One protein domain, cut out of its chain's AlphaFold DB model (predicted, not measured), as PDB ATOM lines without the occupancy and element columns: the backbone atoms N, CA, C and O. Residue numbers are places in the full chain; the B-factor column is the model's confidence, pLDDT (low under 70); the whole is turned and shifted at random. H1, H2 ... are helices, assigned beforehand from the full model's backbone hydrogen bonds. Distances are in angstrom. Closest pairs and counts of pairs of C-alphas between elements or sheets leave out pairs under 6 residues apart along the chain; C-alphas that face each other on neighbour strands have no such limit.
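AT A GLANCE: This is residues 15 to 118 of the 119 residues of the protein "Histidine phosphatase superfamily (Branch 1)" of Propionivibrio dicarboxylicus (UniProt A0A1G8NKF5). One long helix, H2, runs along the long axis of an elongated, loosely knit set of helices: H3 crosses it and packs on residues 44 to 51, H4 comes near its first residue and packs on H3, and little H5 comes near its far end. H1 is at one end of the whole, where its residues 15 to 23 stick out, and three long links join the parts. The printed part has 104 residues with five named helices, in the order H1 to H5, and no named strand; the class is all helix. It is only just compact, close to loose, with a radius of gyration of the C-alphas of 14.9 A and spans of 48 by 26 by 25 A.

HOW THE PARTS SIT: H1, residues 15 to 27, touches no helix. It is close to H4, residues 88 to 100, but not clearly touching: the closest C-alphas, of Trp 25 and Lys 92, are 7.2 A apart, and the two run opposite ways at a steep tilt of 44 degrees. H2, residues 40 to 56, is apart from H1. H2 touches H3, residues 69 to 81, with its residues 44 to 51 alone; the closest C-alphas, of Val 47 and Ile 75, are 6.5 A apart, and they run the same way at a steep tilt of 69 degrees, only just short of about perpendicular. H3 touches H4, whose residues 94 to 98 alone take part; the closest C-alphas, of Ala 74 and Ile 94, are 6.5 A apart, and they run opposite ways at a steep tilt of 62 degrees. H2 and H4 are close but not clearly touching, with C-alphas of Phe 40 and Met 91 closest at 7.1 A, and stand about perpendicular at 80 degrees. H5, residues 113 to 117, is close to H2 but not clearly touching, with C-alphas of Arg 55 and Phe 117 closest at 7.0 A. H5 and H4 are apart. In H1, H2, H3, H4 and H5 every O i to N i+4 pair is within hydrogen-bond range.

IN THESE COORDINATES: H1 begins at C-alpha 15, (45.501, 48.432, 3.507), and is 18.3 A long. H2 is 24.6 A long and ends at C-alpha 56, (50.126, 31.220, 43.642). H3 is 18.2 A and H4 18.3 A long. H5, 6.3 A long, ends at C-alpha 117, (43.126, 25.493, 38.463).

THE WHOLE: The C-alphas farthest apart, of Gln 15 and Asp 60, are 48.9 A apart. The printed part has no cut. The links H1 to H2, H2 to H3 and H4 to H5 are long, 12 residues each, and H3 to H4 is short, 6 residues. The mean pLDDT of the printed part is 89.5, and residue 118 is under 70.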
ATOM      1  N   GLN A  15      45.270  49.567   4.404       77.31
ATOM      2  CA  GLN A  15      45.501  48.432   3.507       77.31
ATOM      3  C   GLN A  15      46.874  47.788   3.739       77.31
ATOM      4  O   GLN A  15      46.959  46.570   3.858       77.31
ATOM      5  N   MET A  16      47.934  48.592   3.887       76.88
ATOM      6  CA  MET A  16      49.281  48.084   4.185       76.88
ATOM      7  C   MET A  16      49.328  47.353   5.529       76.88
ATOM      8  O   MET A  16      49.993  46.326   5.655       76.88
ATOM      9  N   ARG A  17      48.603  47.869   6.531       77.62
ATOM     10  CA  ARG A  17      48.493  47.215   7.841       77.62
ATOM     11  C   ARG A  17      47.760  45.884   7.733       77.62
ATOM     12  O   ARG A  17      48.267  44.881   8.219       77.62
ATOM     13  N   SER A  18      46.627  45.864   7.035       79.94
ATOM     14  CA  SER A  18      45.845  44.647   6.807       79.94
ATOM     15  C   SER A  18      46.643  43.566   6.077       79.94
ATOM     16  O   SER A  18      46.561  42.401   6.454       79.94
ATOM     17  N   GLN A  19      47.420  43.935   5.056       82.88
ATOM     18  CA  GLN A  19      48.233  42.982   4.304       82.88
ATOM     19  C   GLN A  19      49.312  42.352   5.188       82.88
ATOM     20  O   GLN A  19      49.393  41.131   5.275       82.88
ATOM     21  N   ARG A  20      50.096  43.171   5.896       80.44
ATOM     22  CA  ARG A  20      51.156  42.670   6.782       80.44
ATOM     23  C   ARG A  20      50.617  41.799   7.914       80.44
ATOM     24  O   ARG A  20      51.234  40.799   8.256       80.44
ATOM     25  N   LEU A  21      49.459  42.152   8.475       81.19
ATOM     26  CA  LEU A  21      48.788  41.314   9.469       81.19
ATOM     27  C   LEU A  21      48.388  39.967   8.876       81.19
ATOM     28  O   LEU A  21      48.673  38.932   9.468       81.19
ATOM     29  N   SER A  22      47.782  39.971   7.689       84.19
ATOM     30  CA  SER A  22      47.426  38.734   6.995       84.19
ATOM     31  C   SER A  22      48.648  37.866   6.697       84.19
ATOM     32  O   SER A  22      48.551  36.647   6.793       84.19
ATOM     33  N   GLU A  23      49.784  38.465   6.337       85.81
ATOM     34  CA  GLU A  23      51.041  37.748   6.103       85.81
ATOM     35  C   GLU A  23      51.582  37.138   7.400       85.81
ATOM     36  O   GLU A  23      51.888  35.949   7.423       85.81
ATOM     37  N   PHE A  24      51.629  37.909   8.490       86.19
ATOM     38  CA  PHE A  24      52.069  37.431   9.805       86.19
ATOM     39  C   PHE A  24      51.238  36.237  10.290       86.19
ATOM     40  O   PHE A  24      51.778  35.180  10.612       86.19
ATOM     41  N   TRP A  25      49.912  36.375  10.280       87.31
ATOM     42  CA  TRP A  25      49.021  35.300  10.708       87.31
ATOM     43  C   TRP A  25      49.013  34.117   9.736       87.31
ATOM     44  O   TRP A  25      48.886  32.974  10.167       87.31
ATOM     45  N   GLY A  26      49.166  34.375   8.435       86.81
ATOM     46  CA  GLY A  26      49.209  33.345   7.398       86.81
ATOM     47  C   GLY A  26      50.481  32.498   7.421       86.81
ATOM     48  O   GLY A  26      50.422  31.319   7.081       86.81
ATOM     49  N   GLN A  27      51.614  33.064   7.845       87.69
ATOM     50  CA  GLN A  27      52.862  32.315   8.021       87.69
ATOM     51  C   GLN A  27      52.772  31.309   9.172       87.69
ATOM     52  O   GLN A  27      53.377  30.242   9.091       87.69
ATOM     53  N   GLY A  28      52.030  31.638  10.236       88.88
ATOM     54  CA  GLY A  28      51.915  30.788  11.424       88.88
ATOM     55  C   GLY A  28      53.248  30.549  12.143       88.88
ATOM     56  O   GLY A  28      53.361  29.602  12.920       88.88
ATOM     57  N   ASP A  29      54.268  31.363  11.873       93.38
ATOM     58  CA  ASP A  29      55.558  31.283  12.548       93.38
ATOM     59  C   ASP A  29      55.453  31.952  13.923       93.38
ATOM     60  O   ASP A  29      55.338  33.172  14.036       93.38
ATOM     61  N   ILE A  30      55.503  31.140  14.981       94.44
ATOM     62  CA  ILE A  30      55.368  31.617  16.362       94.44
ATOM     63  C   ILE A  30      56.548  32.478  16.827       94.44
ATOM     64  O   ILE A  30      56.421  33.188  17.828       94.44
ATOM     65  N   TYR A  31      57.681  32.428  16.123       93.88
ATOM     66  CA  TYR A  31      58.884  33.193  16.447       93.88
ATOM     67  C   TYR A  31      59.014  34.472  15.617       93.88
ATOM     68  O   TYR A  31      59.849  35.319  15.946       93.88
ATOM     69  N   ALA A  32      58.187  34.643  14.580       89.25
ATOM     70  CA  ALA A  32      58.172  35.854  13.775       89.25
ATOM     71  C   ALA A  32      57.815  37.076  14.636       89.25
ATOM     72  O   ALA A  32      56.878  37.049  15.438       89.25
ATOM     73  N   LYS A  33      58.580  38.157  14.465       85.31
ATOM     74  CA  LYS A  33      58.365  39.450  15.123       85.31
ATOM     75  C   LYS A  33      59.113  40.565  14.404       85.31
ATOM     76  O   LYS A  33      60.165  40.326  13.811       85.31
ATOM     77  N   ASP A  34      58.607  41.786  14.528       80.19
ATOM     78  CA  ASP A  34      59.364  42.979  14.148       80.19
ATOM     79  C   ASP A  34      60.349  43.397  15.251       80.19
ATOM     80  O   ASP A  34      60.236  43.014  16.419       80.19
ATOM     81  N   PHE A  35      61.349  44.201  14.879       77.75
ATOM     82  CA  PHE A  35      62.410  44.633  15.789       77.75
ATOM     83  C   PHE A  35      61.855  45.342  17.033       77.75
ATOM     84  O   PHE A  35      61.228  46.389  16.923       77.75
ATOM     85  N   GLY A  36      62.133  44.801  18.220       77.38
ATOM     86  CA  GLY A  36      61.671  45.368  19.493       77.38
ATOM     87  C   GLY A  36      60.234  45.005  19.877       77.38
ATOM     88  O   GLY A  36      59.771  45.456  20.922       77.38
ATOM     89  N   MET A  37      59.547  44.184  19.077       83.94
ATOM     90  CA  MET A  37      58.263  43.588  19.447       83.94
ATOM     91  C   MET A  37      58.461  42.234  20.119       83.94
ATOM     92  O   MET A  37      59.541  41.645  20.096       83.94
ATOM     93  N   GLU A  38      57.391  41.759  20.735       88.06
ATOM     94  CA  GLU A  38      57.273  40.395  21.237       88.06
ATOM     95  C   GLU A  38      56.904  39.464  20.066       88.06
ATOM     96  O   GLU A  38      56.203  39.890  19.149       88.06
ATOM     97  N   SER A  39      57.370  38.216  20.058       92.25
ATOM     98  CA  SER A  39      56.822  37.172  19.181       92.25
ATOM     99  C   SER A  39      55.556  36.566  19.791       92.25
ATOM    100  O   SER A  39      55.232  36.800  20.959       92.25
ATOM    101  N   PHE A  40      54.836  35.744  19.025       93.75
ATOM    102  CA  PHE A  40      53.707  35.000  19.586       93.75
ATOM    103  C   PHE A  40      54.154  34.061  20.718       93.75
ATOM    104  O   PHE A  40      53.486  33.982  21.747       93.75
ATOM    105  N   ASP A  41      55.291  33.382  20.551       95.38
ATOM    106  CA  ASP A  41      55.875  32.499  21.564       95.38
ATOM    107  C   ASP A  41      56.186  33.235  22.879       95.38
ATOM    108  O   ASP A  41      55.758  32.812  23.956       95.38
ATOM    109  N   GLU A  42      56.848  34.393  22.790       95.19
ATOM    110  CA  GLU A  42      57.179  35.225  23.952       95.19
ATOM    111  C   GLU A  42      55.906  35.702  24.674       95.19
ATOM    112  O   GLU A  42      55.789  35.560  25.896       95.19
ATOM    113  N   PHE A  43      54.910  36.169  23.914       94.69
ATOM    114  CA  PHE A  43      53.608  36.569  24.450       94.69
ATOM    115  C   PHE A  43      52.916  35.417  25.171       94.69
ATOM    116  O   PHE A  43      52.424  35.571  26.292       94.69
ATOM    117  N   TYR A  44      52.868  34.252  24.537       95.81
ATOM    118  CA  TYR A  44      52.135  33.113  25.058       95.81
ATOM    119  C   TYR A  44      52.809  32.531  26.309       95.81
ATOM    120  O   TYR A  44      52.134  32.179  27.283       95.81
ATOM    121  N   SER A  45      54.144  32.547  26.343       95.06
ATOM    122  CA  SER A  45      54.942  32.263  27.538       95.06
ATOM    123  C   SER A  45      54.630  33.245  28.674       95.06
ATOM    124  O   SER A  45      54.384  32.839  29.814       95.06
ATOM    125  N   ARG A  46      54.513  34.544  28.375       95.31
ATOM    126  CA  ARG A  46      54.128  35.561  29.366       95.31
ATOM    127  C   ARG A  46      52.717  35.346  29.919       95.31
ATOM    128  O   ARG A  46      52.518  35.525  31.122       95.31
ATOM    129  N   VAL A  47      51.757  34.926  29.092       95.38
ATOM    130  CA  VAL A  47      50.403  34.547  29.545       95.38
ATOM    131  C   VAL A  47      50.468  33.376  30.526       95.38
ATOM    132  O   VAL A  47      49.829  33.415  31.579       95.38
ATOM    133  N   ARG A  48      51.297  32.369  30.242       93.88
ATOM    134  CA  ARG A  48      51.481  31.224  31.140       93.88
ATOM    135  C   ARG A  48      52.086  31.632  32.481       93.88
ATOM    136  O   ARG A  48      51.570  31.251  33.529       93.88
ATOM    137  N   VAL A  49      53.147  32.439  32.465       94.56
ATOM    138  CA  VAL A  49      53.772  32.963  33.692       94.56
ATOM    139  C   VAL A  49      52.770  33.784  34.506       94.56
ATOM    140  O   VAL A  49      52.737  33.690  35.733       94.56
ATOM    141  N   PHE A  50      51.924  34.570  33.841       94.12
ATOM    142  CA  PHE A  50      50.849  35.310  34.491       94.12
ATOM    143  C   PHE A  50      49.852  34.377  35.200       94.12
ATOM    144  O   PHE A  50      49.578  34.579  36.384       94.12
ATOM    145  N   LEU A  51      49.374  33.323  34.530       92.50
ATOM    146  CA  LEU A  51      48.448  32.345  35.119       92.50
ATOM    147  C   LEU A  51      49.077  31.572  36.287       92.50
ATOM    148  O   LEU A  51      48.427  31.366  37.309       92.50
ATOM    149  N   GLN A  52      50.360  31.217  36.193       91.69
ATOM    150  CA  GLN A  52      51.098  30.596  37.298       91.69
ATOM    151  C   GLN A  52      51.182  31.513  38.524       91.69
ATOM    152  O   GLN A  52      50.986  31.063  39.652       91.69
ATOM    153  N   ARG A  53      51.428  32.813  38.315       92.31
ATOM    154  CA  ARG A  53      51.433  33.796  39.407       92.31
ATOM    155  C   ARG A  53      50.051  33.948  40.029       92.31
ATOM    156  O   ARG A  53      49.957  33.936  41.251       92.31
ATOM    157  N   LEU A  54      48.993  34.027  39.220       90.56
ATOM    158  CA  LEU A  54      47.619  34.060  39.730       90.56
ATOM    159  C   LEU A  54      47.294  32.837  40.591       90.56
ATOM    160  O   LEU A  54      46.732  32.990  41.672       90.56
ATOM    161  N   ARG A  55      47.703  31.640  40.157       88.81
ATOM    162  CA  ARG A  55      47.517  30.406  40.928       88.81
ATOM    163  C   ARG A  55      48.182  30.475  42.304       88.81
ATOM    164  O   ARG A  55      47.623  29.965  43.265       88.81
ATOM    165  N   SER A  56      49.351  31.112  42.397       89.50
ATOM    166  CA  SER A  56      50.126  31.220  43.642       89.50
ATOM    167  C   SER A  56      49.582  32.221  44.670       89.50
ATOM    168  O   SER A  56      50.039  32.223  45.810       89.50
ATOM    169  N   ILE A  57      48.635  33.084  44.285       90.19
ATOM    170  CA  ILE A  57      47.948  33.976  45.232       90.19
ATOM    171  C   ILE A  57      47.065  33.123  46.157       90.19
ATOM    172  O   ILE A  57      46.724  32.002  45.803       90.19
ATOM    173  N   SER A  58      46.703  33.608  47.342       84.19
ATOM    174  CA  SER A  58      45.783  32.896  48.243       84.19
ATOM    175  C   SER A  58      44.381  32.721  47.629       84.19
ATOM    176  O   SER A  58      43.993  33.487  46.743       84.19
ATOM    177  N   ASP A  59      43.634  31.697  48.047       82.25
ATOM    178  CA  ASP A  59      42.292  31.378  47.517       82.25
ATOM    179  C   ASP A  59      41.184  32.274  48.089       82.25
ATOM    180  O   ASP A  59      40.134  32.433  47.478       82.25
ATOM    181  N   ASP A  60      41.428  32.920  49.228       82.44
ATOM    182  CA  ASP A  60      40.513  33.870  49.873       82.44
ATOM    183  C   ASP A  60      40.568  35.290  49.272       82.44
ATOM    184  O   ASP A  60      39.833  36.185  49.698       82.44
ATOM    185  N   ALA A  61      41.423  35.518  48.271       85.44
ATOM    186  CA  ALA A  61      41.609  36.820  47.646       85.44
ATOM    187  C   ALA A  61      40.706  37.016  46.417       85.44
ATOM    188  O   ALA A  61      40.754  36.252  45.455       85.44
ATOM    189  N   ASN A  62      39.972  38.132  46.388       89.88
ATOM    190  CA  ASN A  62      39.304  38.604  45.174       89.88
ATOM    191  C   ASN A  62      40.300  39.369  44.293       89.88
ATOM    192  O   ASN A  62      40.844  40.393  44.712       89.88
ATOM    193  N   ILE A  63      40.522  38.897  43.064       91.50
ATOM    194  CA  ILE A  63      41.474  39.497  42.121       91.50
ATOM    195  C   ILE A  63      40.715  40.102  40.938       91.50
ATOM    196  O   ILE A  63      39.918  39.431  40.289       91.50
ATOM    197  N   VAL A  64      41.018  41.362  40.619       93.50
ATOM    198  CA  VAL A  64      40.528  42.043  39.413       93.50
ATOM    199  C   VAL A  64      41.714  42.355  38.507       93.50
ATOM    200  O   VAL A  64      42.696  42.953  38.947       93.50
ATOM    201  N   VAL A  65      41.620  41.960  37.236       92.25
ATOM    202  CA  VAL A  65      42.683  42.139  36.239       92.25
ATOM    203  C   VAL A  65      42.176  43.041  35.119       92.25
ATOM    204  O   VAL A  65      41.261  42.677  34.385       92.25
ATOM    205  N   PHE A  66      42.807  44.203  34.952       94.69
ATOM    206  CA  PHE A  66      42.574  45.085  33.807       94.69
ATOM    207  C   PHE A  66      43.577  44.752  32.706       94.69
ATOM    208  O   PHE A  66      44.785  44.767  32.939       94.69
ATOM    209  N   THR A  67      43.091  44.425  31.511       92.88
ATOM    210  CA  THR A  67      43.951  43.956  30.419       92.88
ATOM    211  C   THR A  67      43.317  44.195  29.044       92.88
ATOM    212  O   THR A  67      42.279  44.845  28.922       92.88
ATOM    213  N   HIS A  68      43.957  43.685  27.994       91.62
ATOM    214  CA  HIS A  68      43.521  43.791  26.607       91.62
ATOM    215  C   HIS A  68      42.782  42.534  26.138       91.62
ATOM    216  O   HIS A  68      43.093  41.423  26.568       91.62
ATOM    217  N   GLY A  69      41.869  42.706  25.176       92.12
ATOM    218  CA  GLY A  69      41.068  41.612  24.620       92.12
ATOM    219  C   GLY A  69      41.907  40.441  24.103       92.12
ATOM    220  O   GLY A  69      41.617  39.302  24.435       92.12
ATOM    221  N   PHE A  70      43.001  40.697  23.378       91.88
ATOM    222  CA  PHE A  70      43.864  39.620  22.869       91.88
ATOM    223  C   PHE A  70      44.518  38.792  23.992       91.88
ATOM    224  O   PHE A  70      44.615  37.570  23.901       91.88
ATOM    225  N   LEU A  71      44.910  39.444  25.093       93.06
ATOM    226  CA  LEU A  71      45.451  38.756  26.265       93.06
ATOM    227  C   LEU A  71      44.367  37.913  26.954       93.06
ATOM    228  O   LEU A  71      44.632  36.764  27.301       93.06
ATOM    229  N   LEU A  72      43.138  38.430  27.080       93.75
ATOM    230  CA  LEU A  72      42.001  37.650  27.589       93.75
ATOM    231  C   LEU A  72      41.704  36.425  26.720       93.75
ATOM    232  O   LEU A  72      41.458  35.356  27.267       93.75
ATOM    233  N   GLN A  73      41.784  36.541  25.392       95.31
ATOM    234  CA  GLN A  73      41.591  35.397  24.493       95.31
ATOM    235  C   GLN A  73      42.625  34.299  24.730       95.31
ATOM    236  O   GLN A  73      42.267  33.126  24.790       95.31
ATOM    237  N   ALA A  74      43.894  34.672  24.908       95.44
ATOM    238  CA  ALA A  74      44.953  33.714  25.200       95.44
ATOM    239  C   ALA A  74      44.798  33.067  26.586       95.44
ATOM    240  O   ALA A  74      45.033  31.867  26.721       95.44
ATOM    241  N   ILE A  75      44.364  33.830  27.598       94.00
ATOM    242  CA  ILE A  75      44.025  33.289  28.925       94.00
ATOM    243  C   ILE A  75      42.905  32.259  28.805       94.00
ATOM    244  O   ILE A  75      43.078  31.122  29.234       94.00
ATOM    245  N   LEU A  76      41.777  32.643  28.200       93.06
ATOM    246  CA  LEU A  76      40.622  31.767  28.018       93.06
ATOM    247  C   LEU A  76      41.008  30.488  27.286       93.06
ATOM    248  O   LEU A  76      40.652  29.396  27.711       93.06
ATOM    249  N   TYR A  77      41.784  30.625  26.212       95.06
ATOM    250  CA  TYR A  77      42.259  29.486  25.449       95.06
ATOM    251  C   TYR A  77      43.124  28.543  26.304       95.06
ATOM    252  O   TYR A  77      42.908  27.333  26.259       95.06
ATOM    253  N   GLN A  78      44.055  29.057  27.121       94.19
ATOM    254  CA  GLN A  78      44.851  28.208  28.020       94.19
ATOM    255  C   GLN A  78      43.991  27.481  29.055       94.19
ATOM    256  O   GLN A  78      44.221  26.298  29.297       94.19
ATOM    257  N   LEU A  79      43.002  28.160  29.634       90.12
ATOM    258  CA  LEU A  79      42.112  27.577  30.638       90.12
ATOM    259  C   LEU A  79      41.221  26.476  30.044       90.12
ATOM    260  O   LEU A  79      41.092  25.408  30.630       90.12
ATOM    261  N   GLU A  80      40.664  26.700  28.854       91.06
ATOM    262  CA  GLU A  80      39.783  25.740  28.177       91.06
ATOM    263  C   GLU A  80      40.529  24.507  27.639       91.06
ATOM    264  O   GLU A  80      39.932  23.439  27.520       91.06
ATOM    265  N   ASN A  81      41.823  24.636  27.319       92.62
ATOM    266  CA  ASN A  81      42.607  23.587  26.652       92.62
ATOM    267  C   ASN A  81      43.713  22.973  27.527       92.62
ATOM    268  O   ASN A  81      44.552  22.229  27.023       92.62
ATOM    269  N   GLY A  82      43.751  23.275  28.827       89.81
ATOM    270  CA  GLY A  82      44.710  22.662  29.751       89.81
ATOM    271  C   GLY A  82      46.160  23.127  29.560       89.81
ATOM    272  O   GLY A  82      47.083  22.324  29.670       89.81
ATOM    273  N   PHE A  83      46.366  24.422  29.310       91.44
ATOM    274  CA  PHE A  83      47.680  25.080  29.229       91.44
ATOM    275  C   PHE A  83      48.645  24.488  28.175       91.44
ATOM    276  O   PHE A  83      49.800  24.198  28.506       91.44
ATOM    277  N   PRO A  84      48.239  24.340  26.898       95.00
ATOM    278  CA  PRO A  84      49.121  23.791  25.865       95.00
ATOM    279  C   PRO A  84      50.369  24.666  25.659       95.00
ATOM    280  O   PRO A  84      50.368  25.847  26.020       95.00
ATOM    281  N   GLU A  85      51.440  24.101  25.091       95.50
ATOM    282  CA  GLU A  85      52.616  24.865  24.629       95.50
ATOM    283  C   GLU A  85      52.275  25.773  23.444       95.50
ATOM    284  O   GLU A  85      51.316  25.531  22.706       95.50
ATOM    285  N   SER A  86      53.073  26.823  23.249       95.94
ATOM    286  CA  SER A  86      53.021  27.637  22.035       95.94
ATOM    287  C   SER A  86      53.273  26.759  20.810       95.94
ATOM    288  O   SER A  86      54.177  25.925  20.759       95.94
ATOM    289  N   SER A  87      52.436  26.931  19.794       96.56
ATOM    290  CA  SER A  87      52.590  26.270  18.503       96.56
ATOM    291  C   SER A  87      51.861  27.067  17.431       96.56
ATOM    292  O   SER A  87      50.984  27.879  17.737       96.56
ATOM    293  N   SER A  88      52.190  26.817  16.166       95.44
ATOM    294  CA  SER A  88      51.486  27.423  15.031       95.44
ATOM    295  C   SER A  88      49.986  27.116  15.048       95.44
ATOM    296  O   SER A  88      49.180  27.957  14.654       95.44
ATOM    297  N   LEU A  89      49.599  25.930  15.539       95.94
ATOM    298  CA  LEU A  89      48.194  25.554  15.700       95.94
ATOM    299  C   LEU A  89      47.508  26.435  16.749       95.94
ATOM    300  O   LEU A  89      46.497  27.058  16.449       95.94
ATOM    301  N   VAL A  90      48.106  26.559  17.936       96.25
ATOM    302  CA  VAL A  90      47.593  27.410  19.024       96.25
ATOM    303  C   VAL A  90      47.483  28.873  18.582       96.25
ATOM    304  O   VAL A  90      46.476  29.530  18.839       96.25
ATOM    305  N   MET A  91      48.491  29.382  17.867       94.75
ATOM    306  CA  MET A  91      48.475  30.727  17.283       94.75
ATOM    307  C   MET A  91      47.278  30.925  16.349       94.75
ATOM    308  O   MET A  91      46.555  31.915  16.474       94.75
ATOM    309  N   LYS A  92      47.051  29.972  15.439       94.06
ATOM    310  CA  LYS A  92      45.939  30.008  14.490       94.06
ATOM    311  C   LYS A  92      44.586  29.931  15.195       94.06
ATOM    312  O   LYS A  92      43.706  30.725  14.882       94.06
ATOM    313  N   GLU A  93      44.427  29.035  16.161       95.25
ATOM    314  CA  GLU A  93      43.167  28.860  16.887       95.25
ATOM    315  C   GLU A  93      42.813  30.085  17.741       95.25
ATOM    316  O   GLU A  93      41.658  30.514  17.755       95.25
ATOM    317  N   ILE A  94      43.793  30.718  18.397       94.56
ATOM    318  CA  ILE A  94      43.570  31.981  19.121       94.56
ATOM    319  C   ILE A  94      43.195  33.104  18.151       94.56
ATOM    320  O   ILE A  94      42.284  33.882  18.437       94.56
ATOM    321  N   HIS A  95      43.867  33.194  17.002       93.06
ATOM    322  CA  HIS A  95      43.540  34.183  15.981       93.06
ATOM    323  C   HIS A  95      42.112  33.987  15.443       93.06
ATOM    324  O   HIS A  95      41.326  34.931  15.433       93.06
ATOM    325  N   GLU A  96      41.721  32.757  15.101       93.06
ATOM    326  CA  GLU A  96      40.353  32.418  14.682       93.06
ATOM    327  C   GLU A  96      39.323  32.745  15.769       93.06
ATOM    328  O   GLU A  96      38.281  33.348  15.489       93.06
ATOM    329  N   ARG A  97      39.635  32.435  17.032       93.50
ATOM    330  CA  ARG A  97      38.796  32.785  18.183       93.50
ATOM    331  C   ARG A  97      38.555  34.290  18.282       93.50
ATOM    332  O   ARG A  97      37.429  34.691  18.567       93.50
ATOM    333  N   CYS A  98      39.567  35.120  18.017       91.44
ATOM    334  CA  CYS A  98      39.425  36.579  18.050       91.44
ATOM    335  C   CYS A  98      38.384  37.095  17.045       91.44
ATOM    336  O   CYS A  98      37.675  38.049  17.361       91.44
ATOM    337  N   PHE A  99      38.251  36.455  15.877       88.12
ATOM    338  CA  PHE A  99      37.220  36.811  14.895       88.12
ATOM    339  C   PHE A  99      35.850  36.241  15.233       88.12
ATOM    340  O   PHE A  99      34.843  36.925  15.069       88.12
ATOM    341  N   LEU A 100      35.797  34.983  15.676       91.75
ATOM    342  CA  LEU A 100      34.533  34.289  15.918       91.75
ATOM    343  C   LEU A 100      33.856  34.734  17.217       91.75
ATOM    344  O   LEU A 100      32.633  34.660  17.330       91.75
ATOM    345  N   ARG A 101      34.639  35.166  18.210       90.75
ATOM    346  CA  ARG A 101      34.170  35.559  19.545       90.75
ATOM    347  C   ARG A 101      34.921  36.798  20.036       90.75
ATOM    348  O   ARG A 101      35.711  36.684  20.971       90.75
ATOM    349  N   PRO A 102      34.738  37.968  19.408       90.94
ATOM    350  CA  PRO A 102      35.449  39.174  19.810       90.94
ATOM    351  C   PRO A 102      35.071  39.575  21.239       90.94
ATOM    352  O   PRO A 102      33.894  39.586  21.587       90.94
ATOM    353  N   ILE A 103      36.072  39.946  22.039       90.31
ATOM    354  CA  ILE A 103      35.862  40.511  23.378       90.31
ATOM    355  C   ILE A 103      35.653  42.017  23.230       90.31
ATOM    356  O   ILE A 103      36.511  42.725  22.690       90.31
ATOM    357  N   GLY A 104      34.505  42.499  23.694       89.81
ATOM    358  CA  GLY A 104      34.128  43.903  23.671       89.81
ATOM    359  C   GLY A 104      34.948  44.754  24.641       89.81
ATOM    360  O   GLY A 104      35.491  44.289  25.643       89.81
ATOM    361  N   ASN A 105      35.019  46.058  24.366       89.94
ATOM    362  CA  ASN A 105      35.627  46.996  25.307       89.94
ATOM    363  C   ASN A 105      34.809  47.046  26.604       89.94
ATOM    364  O   ASN A 105      33.606  47.294  26.563       89.94
ATOM    365  N   GLY A 106      35.480  46.870  27.745       91.56
ATOM    366  CA  GLY A 106      34.829  46.867  29.057       91.56
ATOM    367  C   GLY A 106      34.055  45.586  29.367       91.56
ATOM    368  O   GLY A 106      33.358  45.541  30.376       91.56
ATOM    369  N   GLU A 107      34.171  44.558  28.525       94.06
ATOM    370  CA  GLU A 107      33.620  43.243  28.826       94.06
ATOM    371  C   GLU A 107      34.314  42.644  30.056       94.06
ATOM    372  O   GLU A 107      35.534  42.749  30.218       94.06
ATOM    373  N   VAL A 108      33.516  42.036  30.935       94.81
ATOM    374  CA  VAL A 108      33.972  41.441  32.192       94.81
ATOM    375  C   VAL A 108      33.717  39.947  32.134       94.81
ATOM    376  O   VAL A 108      32.593  39.515  31.890       94.81
ATOM    377  N   ILE A 109      34.763  39.171  32.405       91.88
ATOM    378  CA  ILE A 109      34.687  37.718  32.508       91.88
ATOM    379  C   ILE A 109      35.050  37.340  33.937       91.88
ATOM    380  O   ILE A 109      36.078  37.777  34.458       91.88
ATOM    381  N   VAL A 110      34.172  36.570  34.570       91.75
ATOM    382  CA  VAL A 110      34.291  36.163  35.969       91.75
ATOM    383  C   VAL A 110      34.554  34.669  36.010       91.75
ATOM    384  O   VAL A 110      33.909  33.911  35.290       91.75
ATOM    385  N   PHE A 111      35.487  34.265  36.862       86.06
ATOM    386  CA  PHE A 111      35.834  32.869  37.080       86.06
ATOM    387  C   PHE A 111      35.980  32.608  38.569       86.06
ATOM    388  O   PHE A 111      36.463  33.480  39.299       86.06
ATOM    389  N   ASP A 112      35.639  31.396  38.992       86.56
ATOM    390  CA  ASP A 112      36.068  30.888  40.285       86.56
ATOM    391  C   ASP A 112      37.478  30.293  40.159       86.56
ATOM    392  O   ASP A 112      37.777  29.519  39.249       86.56
ATOM    393  N   LYS A 113      38.378  30.668  41.066       80.56
ATOM    394  CA  LYS A 113      39.774  30.226  41.024       80.56
ATOM    395  C   LYS A 113      39.920  28.708  41.205       80.56
ATOM    396  O   LYS A 113      40.829  28.127  40.605       80.56
ATOM    397  N   SER A 114      39.031  28.076  41.973       78.88
ATOM    398  CA  SER A 114      38.991  26.614  42.135       78.88
ATOM    399  C   SER A 114      38.663  25.919  40.810       78.88
ATOM    400  O   SER A 114      39.338  24.968  40.416       78.88
ATOM    401  N   GLU A 115      37.723  26.477  40.042       74.31
ATOM    402  CA  GLU A 115      37.359  25.993  38.706       74.31
ATOM    403  C   GLU A 115      38.492  26.196  37.690       74.31
ATOM    404  O   GLU A 115      38.709  25.346  36.827       74.31
ATOM    405  N   LEU A 116      39.252  27.292  37.806       75.25
ATOM    406  CA  LEU A 116      40.348  27.614  36.885       75.25
ATOM    407  C   LEU A 116      41.555  26.678  36.991       75.25
ATOM    408  O   LEU A 116      42.226  26.424  35.989       75.25
ATOM    409  N   PHE A 117      41.887  26.231  38.203       77.38
ATOM    410  CA  PHE A 117      43.126  25.493  38.463       77.38
ATOM    411  C   PHE A 117      42.912  24.078  39.013       77.38
ATOM    412  O   PHE A 117      43.904  23.374  39.219       77.38
ATOM    413  N   GLY A 118      41.661  23.656  39.227       65.94
ATOM    414  CA  GLY A 118      41.324  22.344  39.781       65.94
ATOM    415  C   GLY A 118      41.878  22.135  41.193       65.94
ATOM    416  O   GLY A 118      42.374  21.046  41.489       65.94
TER     417      GLY A 118